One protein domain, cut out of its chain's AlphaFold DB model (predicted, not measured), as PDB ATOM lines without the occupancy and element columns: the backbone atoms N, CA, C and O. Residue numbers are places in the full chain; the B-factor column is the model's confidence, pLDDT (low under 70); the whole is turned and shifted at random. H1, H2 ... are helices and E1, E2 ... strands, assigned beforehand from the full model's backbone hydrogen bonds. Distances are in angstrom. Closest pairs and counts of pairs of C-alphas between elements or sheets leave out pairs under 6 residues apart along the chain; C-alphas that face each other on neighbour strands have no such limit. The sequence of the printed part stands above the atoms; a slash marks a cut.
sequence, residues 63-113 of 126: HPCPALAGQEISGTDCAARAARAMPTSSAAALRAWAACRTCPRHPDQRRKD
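What this domain is: This is residues 63 to 113 of the 126 residues of an uncharacterized protein of Roseospirillum parvum (UniProt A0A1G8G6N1). A small three-helix domain has H1 and the longer H2 meeting near their last residues in a steep corner, a tiny two-strand hairpin, E1 and E2, at the start of H1, and H3 beyond the end of H2. The long axis runs from the link around Ser 89, before H2, to the end of H3. The printed part has 51 residues, with two named strands and three named helices in the order E1, E2, H1, H2, H3; the sheet, E1 - E2, is antiparallel and the class is mostly helix. It is compact, with a radius of gyration of the C-alphas of 10.6 A and spans of 32 by 22 by 16 A.

How they stand to each other: E1, residues 63 to 65, and E2, residues 71 to 73, form an antiparallel hairpin at 121 degrees; N 65 and O 71, 2.9 A apart, are within hydrogen-bond range. A tight link of one residue joins E2 to H1, residues 75 to 82. H1 touches H2, residues 91 to 101, at a steep tilt of 67 degrees, opposite ways; their closest C-alphas, of Ala 82 and Cys 100, are 6.4 A apart. H3, residues 107 to 113, is close to H1 but not clearly touching, about perpendicular at 77 degrees, with the closest C-alphas, of Ala 82 and Pro 107, 7.5 A apart. H2 and H3 are only just apart, their closest C-alphas at 8.1 A. Every O i to N i+4 pair is within hydrogen-bond range in H1 and H2, and 2 of 3 in H3.

Where its parts are: E1 begins at C-alpha 63 (123.510, 84.481, 62.553); E1 and E2 are each 6.3 A long. H2 is 15.4 A long, H1 10.5 A and H3 10.1 A, ending at C-alpha 113 (135.481, 98.000, 69.276).

The domain as a whole: The two farthest C-alphas, of Ser 89 and Asp 113, are 32.6 A apart. The printed part has no cut and no long link. Residues 110 to 113 have pLDDT under 70.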
ATOM      1  N   HIS A  63     122.233  84.353  63.244       80.50
ATOM      2  CA  HIS A  63     123.510  84.481  62.553       80.50
ATOM      3  C   HIS A  63     124.302  83.171  62.605       80.50
ATOM      4  O   HIS A  63     124.119  82.381  63.531       80.50
ATOM      5  N   PRO A  64     125.221  82.930  61.657       82.81
ATOM      6  CA  PRO A  64     126.072  81.748  61.693       82.81
ATOM      7  C   PRO A  64     127.077  81.829  62.852       82.81
ATOM      8  O   PRO A  64     127.769  82.839  63.034       82.81
ATOM      9  N   CYS A  65     127.166  80.758  63.644       84.25
ATOM     10  CA  CYS A  65     128.048  80.664  64.805       84.25
ATOM     11  C   CYS A  65     129.298  79.820  64.508       84.25
ATOM     12  O   CYS A  65     129.178  78.607  64.306       84.25
ATOM     13  N   PRO A  66     130.521  80.380  64.583       82.62
ATOM     14  CA  PRO A  66     131.745  79.607  64.342       82.62
ATOM     15  C   PRO A  66     131.958  78.500  65.388       82.62
ATOM     16  O   PRO A  66     132.455  77.426  65.066       82.62
ATOM     17  N   ALA A  67     131.506  78.713  66.630       83.56
ATOM     18  CA  ALA A  67     131.590  77.724  67.707       83.56
ATOM     19  C   ALA A  67     130.647  76.516  67.527       83.56
ATOM     20  O   ALA A  67     130.745  75.548  68.281       83.56
ATOM     21  N   LEU A  68     129.722  76.585  66.568       84.12
ATOM     22  CA  LEU A  68     128.800  75.513  66.190       84.12
ATOM     23  C   LEU A  68     129.009  75.109  64.723       84.12
ATOM     24  O   LEU A  68     128.048  74.772  64.048       84.12
ATOM     25  N   ALA A  69     130.235  75.191  64.198       82.75
ATOM     26  CA  ALA A  69     130.534  74.845  62.802       82.75
ATOM     27  C   ALA A  69     129.675  75.612  61.769       82.75
ATOM     28  O   ALA A  69     129.296  75.076  60.733       82.75
ATOM     29  N   GLY A  70     129.346  76.873  62.061       80.62
ATOM     30  CA  GLY A  70     128.582  77.742  61.166       80.62
ATOM     31  C   GLY A  70     127.064  77.596  61.262       80.62
ATOM     32  O   GLY A  70     126.366  78.259  60.503       80.62
ATOM     33  N   GLN A  71     126.541  76.787  62.191       84.44
ATOM     34  CA  GLN A  71     125.095  76.675  62.396       84.44
ATOM     35  C   GLN A  71     124.470  78.016  62.791       84.44
ATOM     36  O   GLN A  71     125.066  78.813  63.525       84.44
ATOM     37  N   GLU A  72     123.254  78.232  62.307       84.44
ATOM     38  CA  GLU A  72     122.438  79.390  62.631       84.44
ATOM     39  C   GLU A  72     122.073  79.390  64.119       84.44
ATOM     40  O   GLU A  72     121.538  78.417  64.652       84.44
ATOM     41  N   ILE A  73     122.387  80.486  64.807       83.81
ATOM     42  CA  ILE A  73     122.072  80.677  66.219       83.81
ATOM     43  C   ILE A  73     121.325  81.989  66.420       83.81
ATOM     44  O   ILE A  73     121.663  83.007  65.814       83.81
ATOM     45  N   SER A  74     120.330  81.986  67.307       83.38
ATOM     46  CA  SER A  74     119.671  83.221  67.720       83.38
ATOM     47  C   SER A  74     120.635  84.108  68.512       83.38
ATOM     48  O   SER A  74     121.485  83.627  69.269       83.38
ATOM     49  N   GLY A  75     120.482  85.427  68.399       81.56
ATOM     50  CA  GLY A  75     121.280  86.368  69.180       81.56
ATOM     51  C   GLY A  75     121.188  86.148  70.698       81.56
ATOM     52  O   GLY A  75     122.176  86.285  71.423       81.56
ATOM     53  N   THR A  76     120.030  85.689  71.179       78.56
ATOM     54  CA  THR A  76     119.837  85.266  72.571       78.56
ATOM     55  C   THR A  76     120.663  84.061  72.970       78.56
ATOM     56  O   THR A  76     121.329  84.102  74.005       78.56
ATOM     57  N   ASP A  77     120.655  83.004  72.161       83.62
ATOM     58  CA  ASP A  77     121.408  81.789  72.468       83.62
ATOM     59  C   ASP A  77     122.910  82.046  72.354       83.62
ATOM     60  O   ASP A  77     123.695  81.533  73.153       83.62
ATOM     61  N   CYS A  78     123.320  82.908  71.417       85.94
ATOM     62  CA  CYS A  78     124.691  83.393  71.325       85.94
ATOM     63  C   CYS A  78     125.119  84.100  72.620       85.94
ATOM     64  O   CYS A  78     126.162  83.765  73.184       85.94
ATOM     65  N   ALA A  79     124.308  85.030  73.134       80.69
ATOM     66  CA  ALA A  79     124.595  85.735  74.384       80.69
ATOM     67  C   ALA A  79     124.634  84.783  75.593       80.69
ATOM     68  O   ALA A  79     125.542  84.873  76.421       80.69
ATOM     69  N   ALA A  80     123.698  83.835  75.673       84.00
ATOM     70  CA  ALA A  80     123.675  82.825  76.728       84.00
ATOM     71  C   ALA A  80     124.922  81.926  76.689       84.00
ATOM     72  O   ALA A  80     125.488  81.607  77.732       84.00
ATOM     73  N   ARG A  81     125.389  81.543  75.493       86.75
ATOM     74  CA  ARG A  81     126.629  80.773  75.310       86.75
ATOM     75  C   ARG A  81     127.871  81.579  75.680       86.75
ATOM     76  O   ARG A  81     128.746  81.026  76.336       86.75
ATOM     77  N   ALA A  82     127.926  82.860  75.319       85.56
ATOM     78  CA  ALA A  82     129.029  83.748  75.690       85.56
ATOM     79  C   ALA A  82     129.139  83.944  77.214       85.56
ATOM     80  O   ALA A  82     130.238  84.086  77.739       85.56
ATOM     81  N   ALA A  83     128.011  83.901  77.931       85.06
ATOM     82  CA  ALA A  83     127.967  84.014  79.388       85.06
ATOM     83  C   ALA A  83     128.293  82.706  80.141       85.06
ATOM     84  O   ALA A  83     128.376  82.717  81.370       85.06
ATOM     85  N   ARG A  84     128.458  81.565  79.453       85.88
ATOM     86  CA  ARG A  84     128.755  80.284  80.114       85.88
ATOM     87  C   ARG A  84     130.183  80.245  80.659       85.88
ATOM     88  O   ARG A  84     131.136  80.677  80.008       85.88
ATOM     89  N   ALA A  85     130.323  79.635  81.834       84.94
ATOM     90  CA  ALA A  85     131.619  79.307  82.414       84.94
ATOM     91  C   ALA A  85     132.385  78.294  81.547       84.94
ATOM     92  O   ALA A  85     131.790  77.531  80.777       84.94
ATOM     93  N   MET A  86     133.711  78.284  81.700       88.31
ATOM     94  CA  MET A  86     134.592  77.352  81.002       88.31
ATOM     95  C   MET A  86     134.190  75.902  81.332       88.31
ATOM     96  O   MET A  86     134.193  75.523  82.505       88.31
ATOM     97  N   PRO A  87     133.839  75.079  80.330       86.94
ATOM     98  CA  PRO A  87     133.470  73.691  80.566       86.94
ATOM     99  C   PRO A  87     134.713  72.861  80.910       86.94
ATOM    100  O   PRO A  87     135.722  72.930  80.212       86.94
ATOM    101  N   THR A  88     134.627  72.045  81.961       85.69
ATOM    102  CA  THR A  88     135.744  71.220  82.462       85.69
ATOM    103  C   THR A  88     135.622  69.738  82.107       85.69
ATOM    104  O   THR A  88     136.602  69.006  82.175       85.69
ATOM    105  N   SER A  89     134.433  69.286  81.703       84.69
ATOM    106  CA  SER A  89     134.108  67.864  81.536       84.69
ATOM    107  C   SER A  89     134.142  67.355  80.092       84.69
ATOM    108  O   SER A  89     134.030  66.152  79.873       84.69
ATOM    109  N   SER A  90     134.276  68.227  79.084       87.81
ATOM    110  CA  SER A  90     134.309  67.789  77.682       87.81
ATOM    111  C   SER A  90     135.208  68.645  76.792       87.81
ATOM    112  O   SER A  90     135.085  69.869  76.714       87.81
ATOM    113  N   ALA A  91     136.085  67.973  76.042       86.62
ATOM    114  CA  ALA A  91     137.001  68.619  75.103       86.62
ATOM    115  C   ALA A  91     136.259  69.347  73.968       86.62
ATOM    116  O   ALA A  91     136.671  70.422  73.539       86.62
ATOM    117  N   ALA A  92     135.139  68.791  73.494       85.38
ATOM    118  CA  ALA A  92     134.314  69.426  72.469       85.38
ATOM    119  C   ALA A  92     133.698  70.747  72.960       85.38
ATOM    120  O   ALA A  92     133.770  71.754  72.253       85.38
ATOM    121  N   ALA A  93     133.165  70.781  74.188       85.19
ATOM    122  CA  ALA A  93     132.633  72.017  74.755       85.19
ATOM    123  C   ALA A  93     133.741  73.041  75.021       85.19
ATOM    124  O   ALA A  93     133.519  74.228  74.799       85.19
ATOM    125  N   LEU A  94     134.937  72.601  75.433       89.00
ATOM    126  CA  LEU A  94     136.078  73.495  75.638       89.00
ATOM    127  C   LEU A  94     136.516  74.169  74.330       89.00
ATOM    128  O   LEU A  94     136.726  75.381  74.316       89.00
ATOM    129  N   ARG A  95     136.572  73.426  73.213       87.88
ATOM    130  CA  ARG A  95     136.854  73.999  71.881       87.88
ATOM    131  C   ARG A  95     135.793  75.014  71.460       87.88
ATOM    132  O   ARG A  95     136.136  76.106  71.015       87.88
ATOM    133  N   ALA A  96     134.514  74.679  71.639       86.75
ATOM    134  CA  ALA A  96     133.414  75.591  71.330       86.75
ATOM    135  C   ALA A  96     133.447  76.859  72.204       86.75
ATOM    136  O   ALA A  96     133.187  77.957  71.713       86.75
ATOM    137  N   TRP A  97     133.795  76.727  73.486       90.50
ATOM    138  CA  TRP A  97     133.970  77.857  74.397       90.50
ATOM    139  C   TRP A  97     135.148  78.744  73.971       90.50
ATOM    140  O   TRP A  97     134.973  79.951  73.832       90.50
ATOM    141  N   ALA A  98     136.310  78.161  73.667       88.38
ATOM    142  CA  ALA A  98     137.487  78.905  73.215       88.38
ATOM    143  C   ALA A  98     137.216  79.684  71.914       88.38
ATOM    144  O   ALA A  98     137.526  80.872  71.835       88.38
ATOM    145  N   ALA A  99     136.550  79.056  70.937       88.44
ATOM    146  CA  ALA A  99     136.120  79.717  69.702       88.44
ATOM    147  C   ALA A  99     135.124  80.864  69.954       88.44
ATOM    148  O   ALA A  99     135.101  81.855  69.226       88.44
ATOM    149  N   CYS A 100     134.293  80.759  70.996       88.44
ATOM    150  CA  CYS A 100     133.385  81.832  71.393       88.44
ATOM    151  C   CYS A 100     134.137  83.035  71.994       88.44
ATOM    152  O   CYS A 100     133.774  84.174  71.709       88.44
ATOM    153  N   ARG A 101     135.214  82.812  72.761       87.31
ATOM    154  CA  ARG A 101     136.021  83.883  73.387       87.31
ATOM    155  C   ARG A 101     136.775  84.758  72.377       87.31
ATOM    156  O   ARG A 101     137.046  85.926  72.661       87.31
ATOM    157  N   THR A 102     137.106  84.210  71.209       84.94
ATOM    158  CA  THR A 102     137.770  84.934  70.111       84.94
ATOM    159  C   THR A 102     136.788  85.537  69.104       84.94
ATOM    160  O   THR A 102     137.205  86.210  68.166       84.94
ATOM    161  N   CYS A 103     135.481  85.328  69.284       84.38
ATOM    162  CA  CYS A 103     134.467  85.844  68.374       84.38
ATOM    163  C   CYS A 103     134.328  87.373  68.507       84.38
ATOM    164  O   CYS A 103     134.155  87.859  69.625       84.38
ATOM    165  N   PRO A 104     134.279  88.144  67.402       79.31
ATOM    166  CA  PRO A 104     134.104  89.601  67.458       79.31
ATOM    167  C   PRO A 104     132.759  90.021  68.077       79.31
ATOM    168  O   PRO A 104     132.643  91.087  68.673       79.31
ATOM    169  N   ARG A 105     131.735  89.157  68.012       76.50
ATOM    170  CA  ARG A 105     130.435  89.401  68.659       76.50
ATOM    171  C   ARG A 105     130.452  89.169  70.171       76.50
ATOM    172  O   ARG A 105     129.466  89.473  70.841       76.50
ATOM    173  N   HIS A 106     131.530  88.612  70.721       81.06
ATOM    174  CA  HIS A 106     131.627  88.350  72.149       81.06
ATOM    175  C   HIS A 106     131.575  89.679  72.935       81.06
ATOM    176  O   HIS A 106     132.260  90.627  72.547       81.06
ATOM    177  N   PRO A 107     130.825  89.779  74.053       72.50
ATOM    178  CA  PRO A 107     130.670  91.026  74.809       72.50
ATOM    179  C   PRO A 107     132.000  91.701  75.183       72.50
ATOM    180  O   PRO A 107     132.145  92.909  75.006       72.50
ATOM    181  N   ASP A 108     132.985  90.915  75.631       73.62
ATOM    182  CA  ASP A 108     134.329  91.409  75.970       73.62
ATOM    183  C   ASP A 108     135.097  91.965  74.754       73.62
ATOM    184  O   ASP A 108     135.914  92.870  74.915       73.62
ATOM    185  N   GLN A 109     134.835  91.454  73.544       72.44
ATOM    186  CA  GLN A 109     135.471  91.922  72.305       72.44
ATOM    187  C   GLN A 109     134.756  93.167  71.771       72.44
ATOM    188  O   GLN A 109     135.391  94.180  71.501       72.44
ATOM    189  N   ARG A 110     133.418  93.169  71.787       62.16
ATOM    190  CA  ARG A 110     132.600  94.319  71.378       62.16
ATOM    191  C   ARG A 110     132.892  95.582  72.199       62.16
ATOM    192  O   ARG A 110     132.767  96.696  71.695       62.16
ATOM    193  N   ARG A 111     133.257  95.439  73.481       57.44
ATOM    194  CA  ARG A 111     133.668  96.577  74.327       57.44
ATOM    195  C   ARG A 111     134.957  97.236  73.837       57.44
ATOM    196  O   ARG A 111     135.084  98.443  74.015       57.44
ATOM    197  N   LYS A 112     135.875  96.481  73.225       48.25
ATOM    198  CA  LYS A 112     137.095  97.038  72.626       48.25
ATOM    199  C   LYS A 112     136.775  97.828  71.358       48.25
ATOM    200  O   LYS A 112     137.278  98.934  71.210       48.25
ATOM    201  N   ASP A 113     135.859  97.331  70.529       50.66
ATOM    202  CA  ASP A 113     135.481  98.000  69.276       50.66
ATOM    203  C   ASP A 113     134.653  99.276  69.517       50.66
ATOM    204  O   ASP A 113     134.830 100.291  68.847       50.66
TER     205      ASP A 113